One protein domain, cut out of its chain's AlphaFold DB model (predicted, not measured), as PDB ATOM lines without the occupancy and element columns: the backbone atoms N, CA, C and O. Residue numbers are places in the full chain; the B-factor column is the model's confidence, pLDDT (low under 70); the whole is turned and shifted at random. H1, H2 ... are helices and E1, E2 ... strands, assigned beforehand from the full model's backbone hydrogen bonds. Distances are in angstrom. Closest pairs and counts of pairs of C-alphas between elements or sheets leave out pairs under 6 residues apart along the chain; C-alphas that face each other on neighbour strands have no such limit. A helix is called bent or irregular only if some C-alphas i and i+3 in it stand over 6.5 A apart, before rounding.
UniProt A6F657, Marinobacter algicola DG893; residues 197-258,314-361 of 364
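AT A GLANCE: This is residues 197 to 258 and 314 to 361 of the 364 residues of a protein of Marinobacter algicola DG893 (UniProt A6F657). A small sheet of two parallel strands, E1 and E2, packs beside the last part of H3, in the middle of a slab only just flat. H3 and H4 run side by side the same way, with H2 beyond H3 at one end of the slab and the short H5 and H6 at the other. The printed part has 110 residues, with six named helices and three named strands in the order H1 H2 H3 E1 H4 H5 H6 E2 E3; the class is mostly helix, as helices hold 54 and strands 10 of the 64 residues in named elements. It is compact, with a radius of gyration of the C-alphas of 13.4 A and spans of 40 by 36 by 20 A.

IN THESE COORDINATES: E1 is residues 247 to 250, 10.1 A, and E2 is 353 to 355. H3, residues 227 to 241, is 19.9 A long, and H4, 314 to 328, is 20.5 A. H2, 207 to 217, is 15.4 A. H1 is 201 to 204, beginning at C-alpha (269.719, 323.516, 318.757). H5 is 332 to 336, only just irregular: C-alphas 332 and 335 are 6.6 A apart. H6 is 339 to 342; E3, 358 to 360, ends at C-alpha (263.869, 309.562, 324.022).

HOW THE PARTS SIT: In E1 and E2, N 250 and O 354 are 2.9 A apart, within hydrogen-bond range. The closest C-alphas of H3 and E1, Thr 238 and Tyr 250, are 4.5 A apart. H4 touches H3 with residues 325 to 328 alone, closest C-alphas Glu 231 and Trp 325 at 7.7 A, at a shallow tilt of 8 degrees. H2 and H3 are close but not clearly touching, closest C-alphas Phe 213 and Phe 236 at 7.1 A, as are H1 and H2, Phe 204 and Arg 210 at 6.8 A. H4 and H5 are too, Leu 326 and Ser 335 at 7.2 A, and H5 and H6, Ala 334 and Ala 342 at 7.0 A. E2 runs on into E3 at 73 degrees; E3 pairs with no named strand, but its residues 358 to 359 pair with 197 to 198, antiparallel. O i to N i+4 pairs are within range throughout H2 and H4, in 10 of 11 for H3 and 0 of 1 for H5, which has 1 of 2 O i to N i+3 pairs; H1 and H6 are too short for such a pair.

THE WHOLE: The farthest C-alphas, Pro 207 and Arg 258, are 40.1 A apart. Residues 259 to 313 are not printed, with 21.6 A between C-alphas 258 and 314. Of the links printed whole, none is long. Mean pLDDT of the printed part is 85.4; residues 346 to 361 are under 70.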
ATOM      1  N   TYR A 197     261.474 315.152 323.235       80.50
ATOM      2  CA  TYR A 197     262.122 315.318 321.947       80.50
ATOM      3  C   TYR A 197     263.428 316.098 322.120       80.50
ATOM      4  O   TYR A 197     263.427 317.270 322.497       80.50
ATOM      5  N   TRP A 198     264.547 315.444 321.823       79.75
ATOM      6  CA  TRP A 198     265.874 316.054 321.842       79.75
ATOM      7  C   TRP A 198     266.299 316.431 320.432       79.75
ATOM      8  O   TRP A 198     266.183 315.612 319.524       79.75
ATOM      9  N   PHE A 199     266.844 317.632 320.255       83.12
ATOM     10  CA  PHE A 199     267.318 318.112 318.960       83.12
ATOM     11  C   PHE A 199     268.596 318.939 319.075       83.12
ATOM     12  O   PHE A 199     268.954 319.447 320.141       83.12
ATOM     13  N   ARG A 200     269.293 319.099 317.948       86.75
ATOM     14  CA  ARG A 200     270.512 319.910 317.858       86.75
ATOM     15  C   ARG A 200     270.175 321.374 317.649       86.75
ATOM     16  O   ARG A 200     270.063 321.846 316.519       86.75
ATOM     17  N   TYR A 201     270.036 322.090 318.761       89.06
ATOM     18  CA  TYR A 201     269.719 323.516 318.757       89.06
ATOM     19  C   TYR A 201     270.670 324.326 317.864       89.06
ATOM     20  O   TYR A 201     270.219 325.128 317.054       89.06
ATOM     21  N   ASP A 202     271.975 324.056 317.930       90.44
ATOM     22  CA  ASP A 202     272.983 324.727 317.108       90.44
ATOM     23  C   ASP A 202     272.765 324.536 315.602       90.44
ATOM     24  O   ASP A 202     273.041 325.454 314.836       90.44
ATOM     25  N   TRP A 203     272.240 323.390 315.160       91.56
ATOM     26  CA  TRP A 203     271.903 323.157 313.751       91.56
ATOM     27  C   TRP A 203     270.655 323.919 313.332       91.56
ATOM     28  O   TRP A 203     270.627 324.522 312.263       91.56
ATOM     29  N   PHE A 204     269.642 323.938 314.196       93.31
ATOM     30  CA  PHE A 204     268.382 324.634 313.942       93.31
ATOM     31  C   PHE A 204     268.567 326.155 313.893       93.31
ATOM     32  O   PHE A 204     267.775 326.845 313.260       93.31
ATOM     33  N   GLN A 205     269.630 326.684 314.508       94.94
ATOM     34  CA  GLN A 205     269.974 328.106 314.447       94.94
ATOM     35  C   GLN A 205     270.817 328.502 313.221       94.94
ATOM     36  O   GLN A 205     271.004 329.697 312.992       94.94
ATOM     37  N   ARG A 206     271.311 327.555 312.410       96.19
ATOM     38  CA  ARG A 206     272.150 327.875 311.242       96.19
ATOM     39  C   ARG A 206     271.323 328.535 310.123       96.19
ATOM     40  O   ARG A 206     270.420 327.878 309.589       96.19
ATOM     41  N   PRO A 207     271.607 329.795 309.724       97.62
ATOM     42  CA  PRO A 207     270.799 330.515 308.735       97.62
ATOM     43  C   PRO A 207     270.685 329.786 307.392       97.62
ATOM     44  O   PRO A 207     269.619 329.765 306.781       97.62
ATOM     45  N   GLU A 208     271.763 329.141 306.952       97.12
ATOM     46  CA  GLU A 208     271.809 328.401 305.696       97.12
ATOM     47  C   GLU A 208     270.960 327.125 305.722       97.12
ATOM     48  O   GLU A 208     270.375 326.761 304.702       97.12
ATOM     49  N   LEU A 209     270.860 326.452 306.876       96.88
ATOM     50  CA  LEU A 209     270.011 325.269 307.026       96.88
ATOM     51  C   LEU A 209     268.538 325.671 307.090       96.88
ATOM     52  O   LEU A 209     267.719 325.061 306.408       96.88
ATOM     53  N   ARG A 210     268.215 326.745 307.820       97.69
ATOM     54  CA  ARG A 210     266.855 327.302 307.873       97.69
ATOM     55  C   ARG A 210     266.360 327.728 306.492       97.69
ATOM     56  O   ARG A 210     265.241 327.389 306.127       97.69
ATOM     57  N   ALA A 211     267.196 328.419 305.713       98.12
ATOM     58  CA  ALA A 211     266.845 328.856 304.362       98.12
ATOM     59  C   ALA A 211     266.580 327.668 303.422       98.12
ATOM     60  O   ALA A 211     265.550 327.638 302.753       98.12
ATOM     61  N   LYS A 212     267.463 326.658 303.419       97.94
ATOM     62  CA  LYS A 212     267.295 325.442 302.601       97.94
ATOM     63  C   LYS A 212     266.069 324.624 303.002       97.94
ATOM     64  O   LYS A 212     265.428 324.029 302.141       97.94
ATOM     65  N   PHE A 213     265.772 324.559 304.297       98.12
ATOM     66  CA  PHE A 213     264.590 323.868 304.794       98.12
ATOM     67  C   PHE A 213     263.312 324.591 304.352       98.12
ATOM     68  O   PHE A 213     262.433 323.961 303.771       98.12
ATOM     69  N   LEU A 214     263.254 325.916 304.531       98.06
ATOM     70  CA  LEU A 214     262.120 326.740 304.111       98.06
ATOM     71  C   LEU A 214     261.871 326.655 302.602       98.06
ATOM     72  O   LEU A 214     260.730 326.499 302.182       98.06
ATOM     73  N   GLU A 215     262.929 326.717 301.789       98.19
ATOM     74  CA  GLU A 215     262.832 326.572 300.331       98.19
ATOM     75  C   GLU A 215     262.237 325.216 299.925       98.19
ATOM     76  O   GLU A 215     261.469 325.134 298.969       98.19
ATOM     77  N   ARG A 216     262.581 324.150 300.653       97.69
ATOM     78  CA  ARG A 216     262.176 322.783 300.321       97.69
ATOM     79  C   ARG A 216     260.775 322.429 300.806       97.69
ATOM     80  O   ARG A 216     260.009 321.849 300.043       97.69
ATOM     81  N   TYR A 217     260.475 322.729 302.065       97.25
ATOM     82  CA  TYR A 217     259.262 322.259 302.736       97.25
ATOM     83  C   TYR A 217     258.204 323.357 302.891       97.25
ATOM     84  O   TYR A 217     257.055 323.067 303.212       97.25
ATOM     85  N   GLY A 218     258.550 324.621 302.629       97.12
ATOM     86  CA  GLY A 218     257.601 325.736 302.650       97.12
ATOM     87  C   GLY A 218     257.228 326.238 304.048       97.12
ATOM     88  O   GLY A 218     256.313 327.051 304.165       97.12
ATOM     89  N   TYR A 219     257.921 325.797 305.101       97.06
ATOM     90  CA  TYR A 219     257.766 326.304 306.470       97.06
ATOM     91  C   TYR A 219     259.110 326.395 307.203       97.06
ATOM     92  O   TYR A 219     260.128 325.884 306.737       97.06
ATOM     93  N   GLU A 220     259.139 327.100 308.334       96.31
ATOM     94  CA  GLU A 220     260.376 327.306 309.089       96.31
ATOM     95  C   GLU A 220     260.852 326.033 309.800       96.31
ATOM     96  O   GLU A 220     260.071 325.334 310.443       96.31
ATOM     97  N   LEU A 221     262.165 325.783 309.751       95.38
ATOM     98  CA  LEU A 221     262.807 324.741 310.551       95.38
ATOM     99  C   LEU A 221     262.650 325.056 312.047       95.38
ATOM    100  O   LEU A 221     263.179 326.058 312.533       95.38
ATOM    101  N   GLY A 222     261.960 324.182 312.776       91.31
ATOM    102  CA  GLY A 222     261.646 324.354 314.193       91.31
ATOM    103  C   GLY A 222     261.258 323.040 314.866       91.31
ATOM    104  O   GLY A 222     261.287 321.983 314.240       91.31
ATOM    105  N   VAL A 223     260.914 323.097 316.157       90.56
ATOM    106  CA  VAL A 223     260.482 321.910 316.915       90.56
ATOM    107  C   VAL A 223     259.254 321.291 316.227       90.56
ATOM    108  O   VAL A 223     258.284 322.015 315.982       90.56
ATOM    109  N   PRO A 224     259.275 319.987 315.890       89.94
ATOM    110  CA  PRO A 224     258.189 319.356 315.155       89.94
ATOM    111  C   PRO A 224     256.914 319.334 315.997       89.94
ATOM    112  O   PRO A 224     256.924 318.916 317.152       89.94
ATOM    113  N   LEU A 225     255.806 319.758 315.390       88.44
ATOM    114  CA  LEU A 225     254.484 319.772 316.030       88.44
ATOM    115  C   LEU A 225     253.663 318.511 315.734       88.44
ATOM    116  O   LEU A 225     252.621 318.292 316.343       88.44
ATOM    117  N   ASN A 226     254.090 317.708 314.758       90.38
ATOM    118  CA  ASN A 226     253.421 316.483 314.338       90.38
ATOM    119  C   ASN A 226     254.406 315.545 313.616       90.38
ATOM    120  O   ASN A 226     255.556 315.901 313.353       90.38
ATOM    121  N   TRP A 227     253.924 314.351 313.280       91.44
ATOM    122  CA  TRP A 227     254.697 313.293 312.631       91.44
ATOM    123  C   TRP A 227     255.230 313.683 311.251       91.44
ATOM    124  O   TRP A 227     256.369 313.354 310.936       91.44
ATOM    125  N   SER A 228     254.451 314.414 310.449       93.19
ATOM    126  CA  SER A 228     254.901 314.877 309.131       93.19
ATOM    127  C   SER A 228     256.056 315.868 309.258       93.19
ATOM    128  O   SER A 228     257.065 315.718 308.582       93.19
ATOM    129  N   ALA A 229     255.956 316.825 310.185       93.19
ATOM    130  CA  ALA A 229     257.039 317.769 310.443       93.19
ATOM    131  C   ALA A 229     258.301 317.068 310.971       93.19
ATOM    132  O   ALA A 229     259.415 317.431 310.605       93.19
ATOM    133  N   TYR A 230     258.138 316.044 311.816       94.19
ATOM    134  CA  TYR A 230     259.261 315.216 312.254       94.19
ATOM    135  C   TYR A 230     259.921 314.497 311.070       94.19
ATOM    136  O   TYR A 230     261.145 314.509 310.954       94.19
ATOM    137  N   GLU A 231     259.123 313.893 310.188       95.44
ATOM    138  CA  GLU A 231     259.600 313.170 309.008       95.44
ATOM    139  C   GLU A 231     260.360 314.077 308.039       95.44
ATOM    140  O   GLU A 231     261.466 313.727 307.634       95.44
ATOM    141  N   ASP A 232     259.830 315.265 307.743       97.25
ATOM    142  CA  ASP A 232     260.491 316.265 306.895       97.25
ATOM    143  C   ASP A 232     261.853 316.676 307.471       97.25
ATOM    144  O   ASP A 232     262.847 316.775 306.754       97.25
ATOM    145  N   ILE A 233     261.933 316.893 308.789       95.62
ATOM    146  CA  ILE A 233     263.197 317.198 309.474       95.62
ATOM    147  C   ILE A 233     264.155 316.007 309.368       95.62
ATOM    148  O   ILE A 233     265.340 316.185 309.064       95.62
ATOM    149  N   ALA A 234     263.657 314.791 309.597       95.44
ATOM    150  CA  ALA A 234     264.463 313.582 309.555       95.44
ATOM    151  C   ALA A 234     265.054 313.337 308.150       95.44
ATOM    152  O   ALA A 234     266.253 313.055 307.997       95.44
ATOM    153  N   GLU A 235     264.235 313.520 307.116       97.56
ATOM    154  CA  GLU A 235     264.639 313.471 305.715       97.56
ATOM    155  C   GLU A 235     265.631 314.592 305.390       97.56
ATOM    156  O   GLU A 235     266.698 314.326 304.829       97.56
ATOM    157  N   PHE A 236     265.336 315.834 305.787       97.56
ATOM    158  CA  PHE A 236     266.173 316.994 305.501       97.56
ATOM    159  C   PHE A 236     267.618 316.774 305.924       97.56
ATOM    160  O   PHE A 236     268.536 316.923 305.111       97.56
ATOM    161  N   PHE A 237     267.832 316.377 307.177       96.06
ATOM    162  CA  PHE A 237     269.181 316.160 307.680       96.06
ATOM    163  C   PHE A 237     269.841 314.935 307.029       96.06
ATOM    164  O   PHE A 237     270.989 315.023 306.585       96.06
ATOM    165  N   THR A 238     269.120 313.822 306.872       95.44
ATOM    166  CA  THR A 238     269.713 312.569 306.368       95.44
ATOM    167  C   THR A 238     270.005 312.592 304.864       95.44
ATOM    168  O   THR A 238     271.064 312.128 304.410       95.44
ATOM    169  N   VAL A 239     269.062 313.103 304.074       96.88
ATOM    170  CA  VAL A 239     269.029 312.990 302.610       96.88
ATOM    171  C   VAL A 239     269.541 314.257 301.936       96.88
ATOM    172  O   VAL A 239     270.261 314.157 300.939       96.88
ATOM    173  N   HIS A 240     269.209 315.441 302.457       97.00
ATOM    174  CA  HIS A 240     269.510 316.708 301.781       97.00
ATOM    175  C   HIS A 240     270.754 317.403 302.328       97.00
ATOM    176  O   HIS A 240     271.599 317.831 301.542       97.00
ATOM    177  N   VAL A 241     270.901 317.479 303.650       96.00
ATOM    178  CA  VAL A 241     272.104 318.033 304.283       96.00
ATOM    179  C   VAL A 241     273.251 317.039 304.177       96.00
ATOM    180  O   VAL A 241     274.334 317.407 303.730       96.00
ATOM    181  N   LYS A 242     272.991 315.770 304.514       94.06
ATOM    182  CA  LYS A 242     273.916 314.627 304.494       94.06
ATOM    183  C   LYS A 242     275.115 314.732 305.427       94.06
ATOM    184  O   LYS A 242     275.422 313.737 306.075       94.06
ATOM    185  N   ALA A 243     275.801 315.866 305.460       92.94
ATOM    186  CA  ALA A 243     276.959 316.103 306.296       92.94
ATOM    187  C   ALA A 243     276.980 317.537 306.836       92.94
ATOM    188  O   ALA A 243     276.596 318.483 306.145       92.94
ATOM    189  N   ILE A 244     277.458 317.691 308.066       91.06
ATOM    190  CA  ILE A 244     277.673 318.978 308.734       91.06
ATOM    191  C   ILE A 244     279.091 318.957 309.295       91.06
ATOM    192  O   ILE A 244     279.476 318.009 309.973       91.06
ATOM    193  N   ASP A 245     279.868 319.999 309.002       91.31
ATOM    194  CA  ASP A 245     281.259 320.148 309.454       91.31
ATOM    195  C   ASP A 245     282.165 318.953 309.070       91.31
ATOM    196  O   ASP A 245     283.095 318.607 309.790       91.31
ATOM    197  N   GLY A 246     281.889 318.321 307.922       89.38
ATOM    198  CA  GLY A 246     282.645 317.175 307.397       89.38
ATOM    199  C   GLY A 246     282.172 315.800 307.882       89.38
ATOM    200  O   GLY A 246     282.606 314.796 307.328       89.38
ATOM    201  N   GLU A 247     281.244 315.747 308.839       90.19
ATOM    202  CA  GLU A 247     280.736 314.500 309.426       90.19
ATOM    203  C   GLU A 247     279.367 314.130 308.864       90.19
ATOM    204  O   GLU A 247     278.539 315.012 308.617       90.19
ATOM    205  N   ARG A 248     279.095 312.828 308.695       91.44
ATOM    206  CA  ARG A 248     277.772 312.339 308.283       91.44
ATOM    207  C   ARG A 248     276.749 312.710 309.362       91.44
ATOM    208  O   ARG A 248     277.027 312.681 310.558       91.44
ATOM    209  N   VAL A 249     275.540 313.072 308.947       91.38
ATOM    210  CA  VAL A 249     274.447 313.377 309.878       91.38
ATOM    211  C   VAL A 249     273.192 312.597 309.533       91.38
ATOM    212  O   VAL A 249     272.944 312.269 308.370       91.38
ATOM    213  N   TYR A 250     272.420 312.305 310.571       91.56
ATOM    214  CA  TYR A 250     271.171 311.565 310.515       91.56
ATOM    215  C   TYR A 250     270.083 312.385 311.188       91.56
ATOM    216  O   TYR A 250     270.308 313.088 312.173       91.56
ATOM    217  N   GLY A 251     268.895 312.344 310.612       91.56
ATOM    218  CA  GLY A 251     267.783 313.153 311.071       91.56
ATOM    219  C   GLY A 251     266.966 312.504 312.190       91.56
ATOM    220  O   GLY A 251     266.197 313.180 312.872       91.56
ATOM    221  N   HIS A 252     267.169 311.202 312.394       91.44
ATOM    222  CA  HIS A 252     266.442 310.363 313.333       91.44
ATOM    223  C   HIS A 252     267.405 309.428 314.077       91.44
ATOM    224  O   HIS A 252     268.441 309.025 313.545       91.44
ATOM    225  N   MET A 253     267.049 309.078 315.311       88.69
ATOM    226  CA  MET A 253     267.685 308.008 316.071       88.69
ATOM    227  C   MET A 253     266.617 307.236 316.838       88.69
ATOM    228  O   MET A 253     265.835 307.831 317.582       88.69
ATOM    229  N   ASP A 254     266.639 305.920 316.682       89.75
ATOM    230  CA  ASP A 254     265.901 304.941 317.482       89.75
ATOM    231  C   ASP A 254     266.669 303.606 317.438       89.75
ATOM    232  O   ASP A 254     267.815 303.597 316.980       89.75
ATOM    233  N   TYR A 255     266.110 302.496 317.928       91.38
ATOM    234  CA  TYR A 255     266.872 301.248 318.092       91.38
ATOM    235  C   TYR A 255     266.108 299.970 317.703       91.38
ATOM    236  O   TYR A 255     265.004 299.707 318.154       91.38
ATOM    237  N   GLY A 256     266.669 299.125 316.840       92.25
ATOM    238  CA  GLY A 256     265.918 298.015 316.229       92.25
ATOM    239  C   GLY A 256     266.124 296.629 316.835       92.25
ATOM    240  O   GLY A 256     265.460 295.686 316.392       92.25
ATOM    241  N   LYS A 257     267.041 296.463 317.795       92.31
ATOM    242  CA  LYS A 257     267.422 295.130 318.278       92.31
ATOM    243  C   LYS A 257     266.238 294.453 318.950       92.31
ATOM    244  O   LYS A 257     265.513 295.056 319.738       92.31
ATOM    245  N   ARG A 258     266.080 293.153 318.688       90.81
ATOM    246  CA  ARG A 258     265.111 292.314 319.399       90.81
ATOM    247  C   ARG A 258     265.542 292.160 320.860       90.81
ATOM    248  O   ARG A 258     266.313 291.267 321.198       90.81
ATOM    249  N   ALA A 314     246.226 302.850 314.229       94.19
ATOM    250  CA  ALA A 314     247.260 303.646 314.889       94.19
ATOM    251  C   ALA A 314     248.523 302.820 315.192       94.19
ATOM    252  O   ALA A 314     249.628 303.248 314.872       94.19
ATOM    253  N   ALA A 315     248.363 301.605 315.726       95.00
ATOM    254  CA  ALA A 315     249.478 300.704 316.011       95.00
ATOM    255  C   ALA A 315     250.217 300.274 314.733       95.00
ATOM    256  O   ALA A 315     251.446 300.273 314.687       95.00
ATOM    257  N   VAL A 316     249.470 299.971 313.665       96.19
ATOM    258  CA  VAL A 316     250.043 299.646 312.349       96.19
ATOM    259  C   VAL A 316     250.803 300.841 311.775       96.19
ATOM    260  O   VAL A 316     251.924 300.676 311.297       96.19
ATOM    261  N   TYR A 317     250.225 302.043 311.848       95.62
ATOM    262  CA  TYR A 317     250.879 303.273 311.403       95.62
ATOM    263  C   TYR A 317     252.178 303.533 312.174       95.62
ATOM    264  O   TYR A 317     253.214 303.768 311.553       95.62
ATOM    265  N   ALA A 318     252.141 303.424 313.505       94.56
ATOM    266  CA  ALA A 318     253.302 303.593 314.370       94.56
ATOM    267  C   ALA A 318     254.428 302.621 313.999       94.56
ATOM    268  O   ALA A 318     255.557 303.044 313.764       94.56
ATOM    269  N   LEU A 319     254.118 301.327 313.870       95.06
ATOM    270  CA  LEU A 319     255.103 300.307 313.508       95.06
ATOM    271  C   LEU A 319     255.682 300.525 312.110       95.06
ATOM    272  O   LEU A 319     256.888 300.382 311.915       95.06
ATOM    273  N   GLN A 320     254.849 300.888 311.137       96.56
ATOM    274  CA  GLN A 320     255.329 301.155 309.786       96.56
ATOM    275  C   GLN A 320     256.266 302.368 309.768       96.56
ATOM    276  O   GLN A 320     257.380 302.265 309.258       96.56
ATOM    277  N   LYS A 321     255.871 303.483 310.398       95.31
ATOM    278  CA  LYS A 321     256.710 304.684 310.502       95.31
ATOM    279  C   LYS A 321     258.002 304.429 311.266       95.31
ATOM    280  O   LYS A 321     259.042 304.916 310.843       95.31
ATOM    281  N   TYR A 322     257.961 303.610 312.314       94.50
ATOM    282  CA  TYR A 322     259.150 303.175 313.042       94.50
ATOM    283  C   TYR A 322     260.162 302.519 312.108       94.50
ATOM    284  O   TYR A 322     261.326 302.906 312.048       94.50
ATOM    285  N   ILE A 323     259.696 301.535 311.338       95.31
ATOM    286  CA  ILE A 323     260.528 300.775 310.406       95.31
ATOM    287  C   ILE A 323     261.063 301.681 309.295       95.31
ATOM    288  O   ILE A 323     262.239 301.577 308.940       95.31
ATOM    289  N   ASP A 324     260.217 302.552 308.746       96.31
ATOM    290  CA  ASP A 324     260.584 303.453 307.656       96.31
ATOM    291  C   ASP A 324     261.628 304.474 308.110       96.31
ATOM    292  O   ASP A 324     262.640 304.660 307.433       96.31
ATOM    293  N   TRP A 325     261.439 305.089 309.279       95.38
ATOM    294  CA  TRP A 325     262.375 306.074 309.818       95.38
ATOM    295  C   TRP A 325     263.683 305.430 310.272       95.38
ATOM    296  O   TRP A 325     264.750 305.969 309.977       95.38
ATOM    297  N   LEU A 326     263.638 304.251 310.900       94.38
ATOM    298  CA  LEU A 326     264.842 303.523 311.299       94.38
ATOM    299  C   LEU A 326     265.698 303.139 310.081       94.38
ATOM    300  O   LEU A 326     266.919 303.242 310.125       94.38
ATOM    301  N   LYS A 327     265.079 302.740 308.964       94.75
ATOM    302  CA  LYS A 327     265.808 302.390 307.731       94.75
ATOM    303  C   LYS A 327     266.238 303.605 306.913       94.75
ATOM    304  O   LYS A 327     267.288 303.570 306.277       94.75
ATOM    305  N   GLY A 328     265.398 304.636 306.861       95.81
ATOM    306  CA  GLY A 328     265.589 305.789 305.984       95.81
ATOM    307  C   GLY A 328     266.435 306.897 306.602       95.81
ATOM    308  O   GLY A 328     267.192 307.556 305.884       95.81
ATOM    309  N   TYR A 329     266.308 307.108 307.914       95.19
ATOM    310  CA  TYR A 329     266.763 308.328 308.587       95.19
ATOM    311  C   TYR A 329     267.672 308.099 309.800       95.19
ATOM    312  O   TYR A 329     268.230 309.078 310.302       95.19
ATOM    313  N   ALA A 330     267.854 306.852 310.247       92.81
ATOM    314  CA  ALA A 330     268.801 306.492 311.300       92.81
ATOM    315  C   ALA A 330     270.117 305.908 310.737       92.81
ATOM    316  O   ALA A 330     270.189 305.533 309.561       92.81
ATOM    317  N   PRO A 331     271.185 305.843 311.552       91.06
ATOM    318  CA  PRO A 331     272.419 305.156 311.206       91.06
ATOM    319  C   PRO A 331     272.171 303.668 310.937       91.06
ATOM    320  O   PRO A 331     271.342 303.067 311.620       91.06
ATOM    321  N   PRO A 332     272.900 303.043 309.995       90.88
ATOM    322  CA  PRO A 332     272.733 301.624 309.679       90.88
ATOM    323  C   PRO A 332     272.860 300.698 310.894       90.88
ATOM    324  O   PRO A 332     272.152 299.704 310.985       90.88
ATOM    325  N   GLU A 333     273.738 301.034 311.837       91.31
ATOM    326  CA  GLU A 333     273.972 300.273 313.062       91.31
ATOM    327  C   GLU A 333     272.816 300.348 314.076       91.31
ATOM    328  O   GLU A 333     272.745 299.520 314.983       91.31
ATOM    329  N   ALA A 334     271.885 301.297 313.924       91.44
ATOM    330  CA  ALA A 334     270.770 301.492 314.849       91.44
ATOM    331  C   ALA A 334     269.854 300.260 314.939       91.44
ATOM    332  O   ALA A 334     269.276 299.991 315.993       91.44
ATOM    333  N   SER A 335     269.746 299.461 313.869       91.88
ATOM    334  CA  SER A 335     268.942 298.234 313.882       91.88
ATOM    335  C   SER A 335     269.476 297.152 314.822       91.88
ATOM    336  O   SER A 335     268.704 296.294 315.242       91.88
ATOM    337  N   ASP A 336     270.762 297.204 315.170       92.75
ATOM    338  CA  ASP A 336     271.422 296.215 316.029       92.75
ATOM    339  C   ASP A 336     271.620 296.712 317.471       92.75
ATOM    340  O   ASP A 336     272.103 295.967 318.330       92.75
ATOM    341  N   MET A 337     271.207 297.953 317.752       91.75
ATOM    342  CA  MET A 337     271.263 298.571 319.075       91.75
ATOM    343  C   MET A 337     270.007 298.276 319.899       91.75
ATOM    344  O   MET A 337     268.900 298.225 319.364       91.75
ATOM    345  N   ASN A 338     270.171 298.122 321.212       87.62
ATOM    346  CA  ASN A 338     269.107 298.260 322.208       87.62
ATOM    347  C   ASN A 338     269.108 299.667 322.834       87.62
ATOM    348  O   ASN A 338     269.944 300.511 322.507       87.62
ATOM    349  N   PHE A 339     268.203 299.911 323.784       81.25
ATOM    350  CA  PHE A 339     268.093 301.191 324.487       81.25
ATOM    351  C   PHE A 339     269.406 301.682 325.126       81.25
ATOM    352  O   PHE A 339     269.761 302.854 324.989       81.25
ATOM    353  N   SER A 340     270.151 300.802 325.805       77.94
ATOM    354  CA  SER A 340     271.405 301.177 326.482       77.94
ATOM    355  C   SER A 340     272.526 301.515 325.497       77.94
ATOM    356  O   SER A 340     273.380 302.346 325.797       77.94
ATOM    357  N   GLU A 341     272.519 300.881 324.324       84.81
ATOM    358  CA  GLU A 341     273.472 301.131 323.240       84.81
ATOM    359  C   GLU A 341     273.122 302.427 322.488       84.81
ATOM    360  O   GLU A 341     274.008 303.237 322.222       84.81
ATOM    361  N   ALA A 342     271.837 302.663 322.209       83.06
ATOM    362  CA  ALA A 342     271.355 303.823 321.461       83.06
ATOM    363  C   ALA A 342     271.254 305.111 322.295       83.06
ATOM    364  O   ALA A 342     271.440 306.204 321.766       83.06
ATOM    365  N   GLY A 343     270.980 305.019 323.598       75.69
ATOM    366  CA  GLY A 343     270.786 306.180 324.473       75.69
ATOM    367  C   GLY A 343     271.983 307.147 324.557       75.69
ATOM    368  O   GLY A 343     271.757 308.358 324.564       75.69
ATOM    369  N   PRO A 344     273.245 306.673 324.616       74.88
ATOM    370  CA  PRO A 344     274.437 307.530 324.657       74.88
ATOM    371  C   PRO A 344     274.861 308.118 323.305       74.88
ATOM    372  O   PRO A 344     275.538 309.147 323.283       74.88
ATOM    373  N   VAL A 345     274.483 307.489 322.190       75.12
ATOM    374  CA  VAL A 345     274.833 307.896 320.812       75.12
ATOM    375  C   VAL A 345     274.644 309.402 320.533       75.12
ATOM    376  O   VAL A 345     275.545 310.016 319.963       75.12
ATOM    377  N   PRO A 346     273.572 310.067 320.996       68.00
ATOM    378  CA  PRO A 346     273.327 311.487 320.725       68.00
ATOM    379  C   PRO A 346     274.274 312.423 321.477       68.00
ATOM    380  O   PRO A 346     274.562 313.526 321.011       68.00
ATOM    381  N   ALA A 347     274.743 311.987 322.649       62.69
ATOM    382  CA  ALA A 347     275.683 312.724 323.486       62.69
ATOM    383  C   ALA A 347     277.136 312.540 323.017       62.69
ATOM    384  O   ALA A 347     278.017 313.332 323.358       62.69
ATOM    385  N   GLN A 348     277.409 311.503 322.221       60.97
ATOM    386  CA  GLN A 348     278.739 311.236 321.698       60.97
ATOM    387  C   GLN A 348     279.034 312.151 320.508       60.97
ATOM    388  O   GLN A 348     278.654 311.891 319.374       60.97
ATOM    389  N   ALA A 349     279.836 313.189 320.740       42.28
ATOM    390  CA  ALA A 349     280.389 314.028 319.671       42.28
ATOM    391  C   ALA A 349     281.355 313.283 318.714       42.28
ATOM    392  O   ALA A 349     281.887 313.913 317.799       42.28
ATOM    393  N   ARG A 350     281.628 311.990 318.973       33.69
ATOM    394  CA  ARG A 350     282.726 311.181 318.409       33.69
ATOM    395  C   ARG A 350     282.298 309.987 317.548       33.69
ATOM    396  O   ARG A 350     283.177 309.290 317.051       33.69
ATOM    397  N   LEU A 351     281.004 309.730 317.370       37.78
ATOM    398  CA  LEU A 351     280.578 308.840 316.288       37.78
ATOM    399  C   LEU A 351     280.637 309.621 314.964       37.78
ATOM    400  O   LEU A 351     280.447 310.840 314.986       37.78
ATOM    401  N   PRO A 352     280.862 308.960 313.814       32.88
ATOM    402  CA  PRO A 352     280.833 309.601 312.492       32.88
ATOM    403  C   PRO A 352     279.447 310.170 312.120       32.88
ATOM    404  O   PRO A 352     279.245 310.626 310.999       32.88
ATOM    405  N   SER A 353     278.482 310.112 313.042       41.50
ATOM    406  CA  SER A 353     277.067 310.411 312.889       41.50
ATOM    407  C   SER A 353     276.573 311.333 314.015       41.50
ATOM    408  O   SER A 353     276.698 311.027 315.198       41.50
ATOM    409  N   ARG A 354     276.000 312.488 313.649       48.69
ATOM    410  CA  ARG A 354     275.322 313.430 314.568       48.69
ATOM    411  C   ARG A 354     273.816 313.499 314.246       48.69
ATOM    412  O   ARG A 354     273.447 313.299 313.090       48.69
ATOM    413  N   PHE A 355     272.967 313.819 315.233       48.00
ATOM    414  CA  PHE A 355     271.505 313.616 315.161       48.00
ATOM    415  C   PHE A 355     270.688 314.889 315.337       48.00
ATOM    416  O   PHE A 355     270.985 315.654 316.245       48.00
ATOM    417  N   SER A 356     269.627 315.097 314.552       32.72
ATOM    418  CA  SER A 356     268.753 316.272 314.705       32.72
ATOM    419  C   SER A 356     267.514 316.055 315.574       32.72
ATOM    420  O   SER A 356     266.896 317.047 315.935       32.72
ATOM    421  N   GLY A 357     267.131 314.815 315.902       38.44
ATOM    422  CA  GLY A 357     265.855 314.540 316.561       38.44
ATOM    423  C   GLY A 357     265.762 313.153 317.192       38.44
ATOM    424  O   GLY A 357     265.978 312.159 316.506       38.44
ATOM    425  N   ILE A 358     265.391 313.070 318.472       45.50
ATOM    426  CA  ILE A 358     265.222 311.799 319.197       45.50
ATOM    427  C   ILE A 358     263.989 311.886 320.072       45.50
ATOM    428  O   ILE A 358     263.970 312.717 320.980       45.50
ATOM    429  N   PRO A 359     262.983 311.029 319.869       43.78
ATOM    430  CA  PRO A 359     262.004 310.772 320.903       43.78
ATOM    431  C   PRO A 359     262.710 309.869 321.916       43.78
ATOM    432  O   PRO A 359     262.819 308.667 321.692       43.78
ATOM    433  N   ARG A 360     263.289 310.421 322.985       37.91
ATOM    434  CA  ARG A 360     263.869 309.562 324.022       37.91
ATOM    435  C   ARG A 360     262.697 308.938 324.774       37.91
ATOM    436  O   ARG A 360     261.861 309.677 325.282       37.91
ATOM    437  N   SER A 361     262.629 307.609 324.788       34.91
ATOM    438  CA  SER A 361     261.694 306.869 325.637       34.91
ATOM    439  C   SER A 361     262.346 306.563 326.974       34.91
ATOM    440  O   SER A 361     263.421 305.972 327.027       34.91
TER     441      SER A 361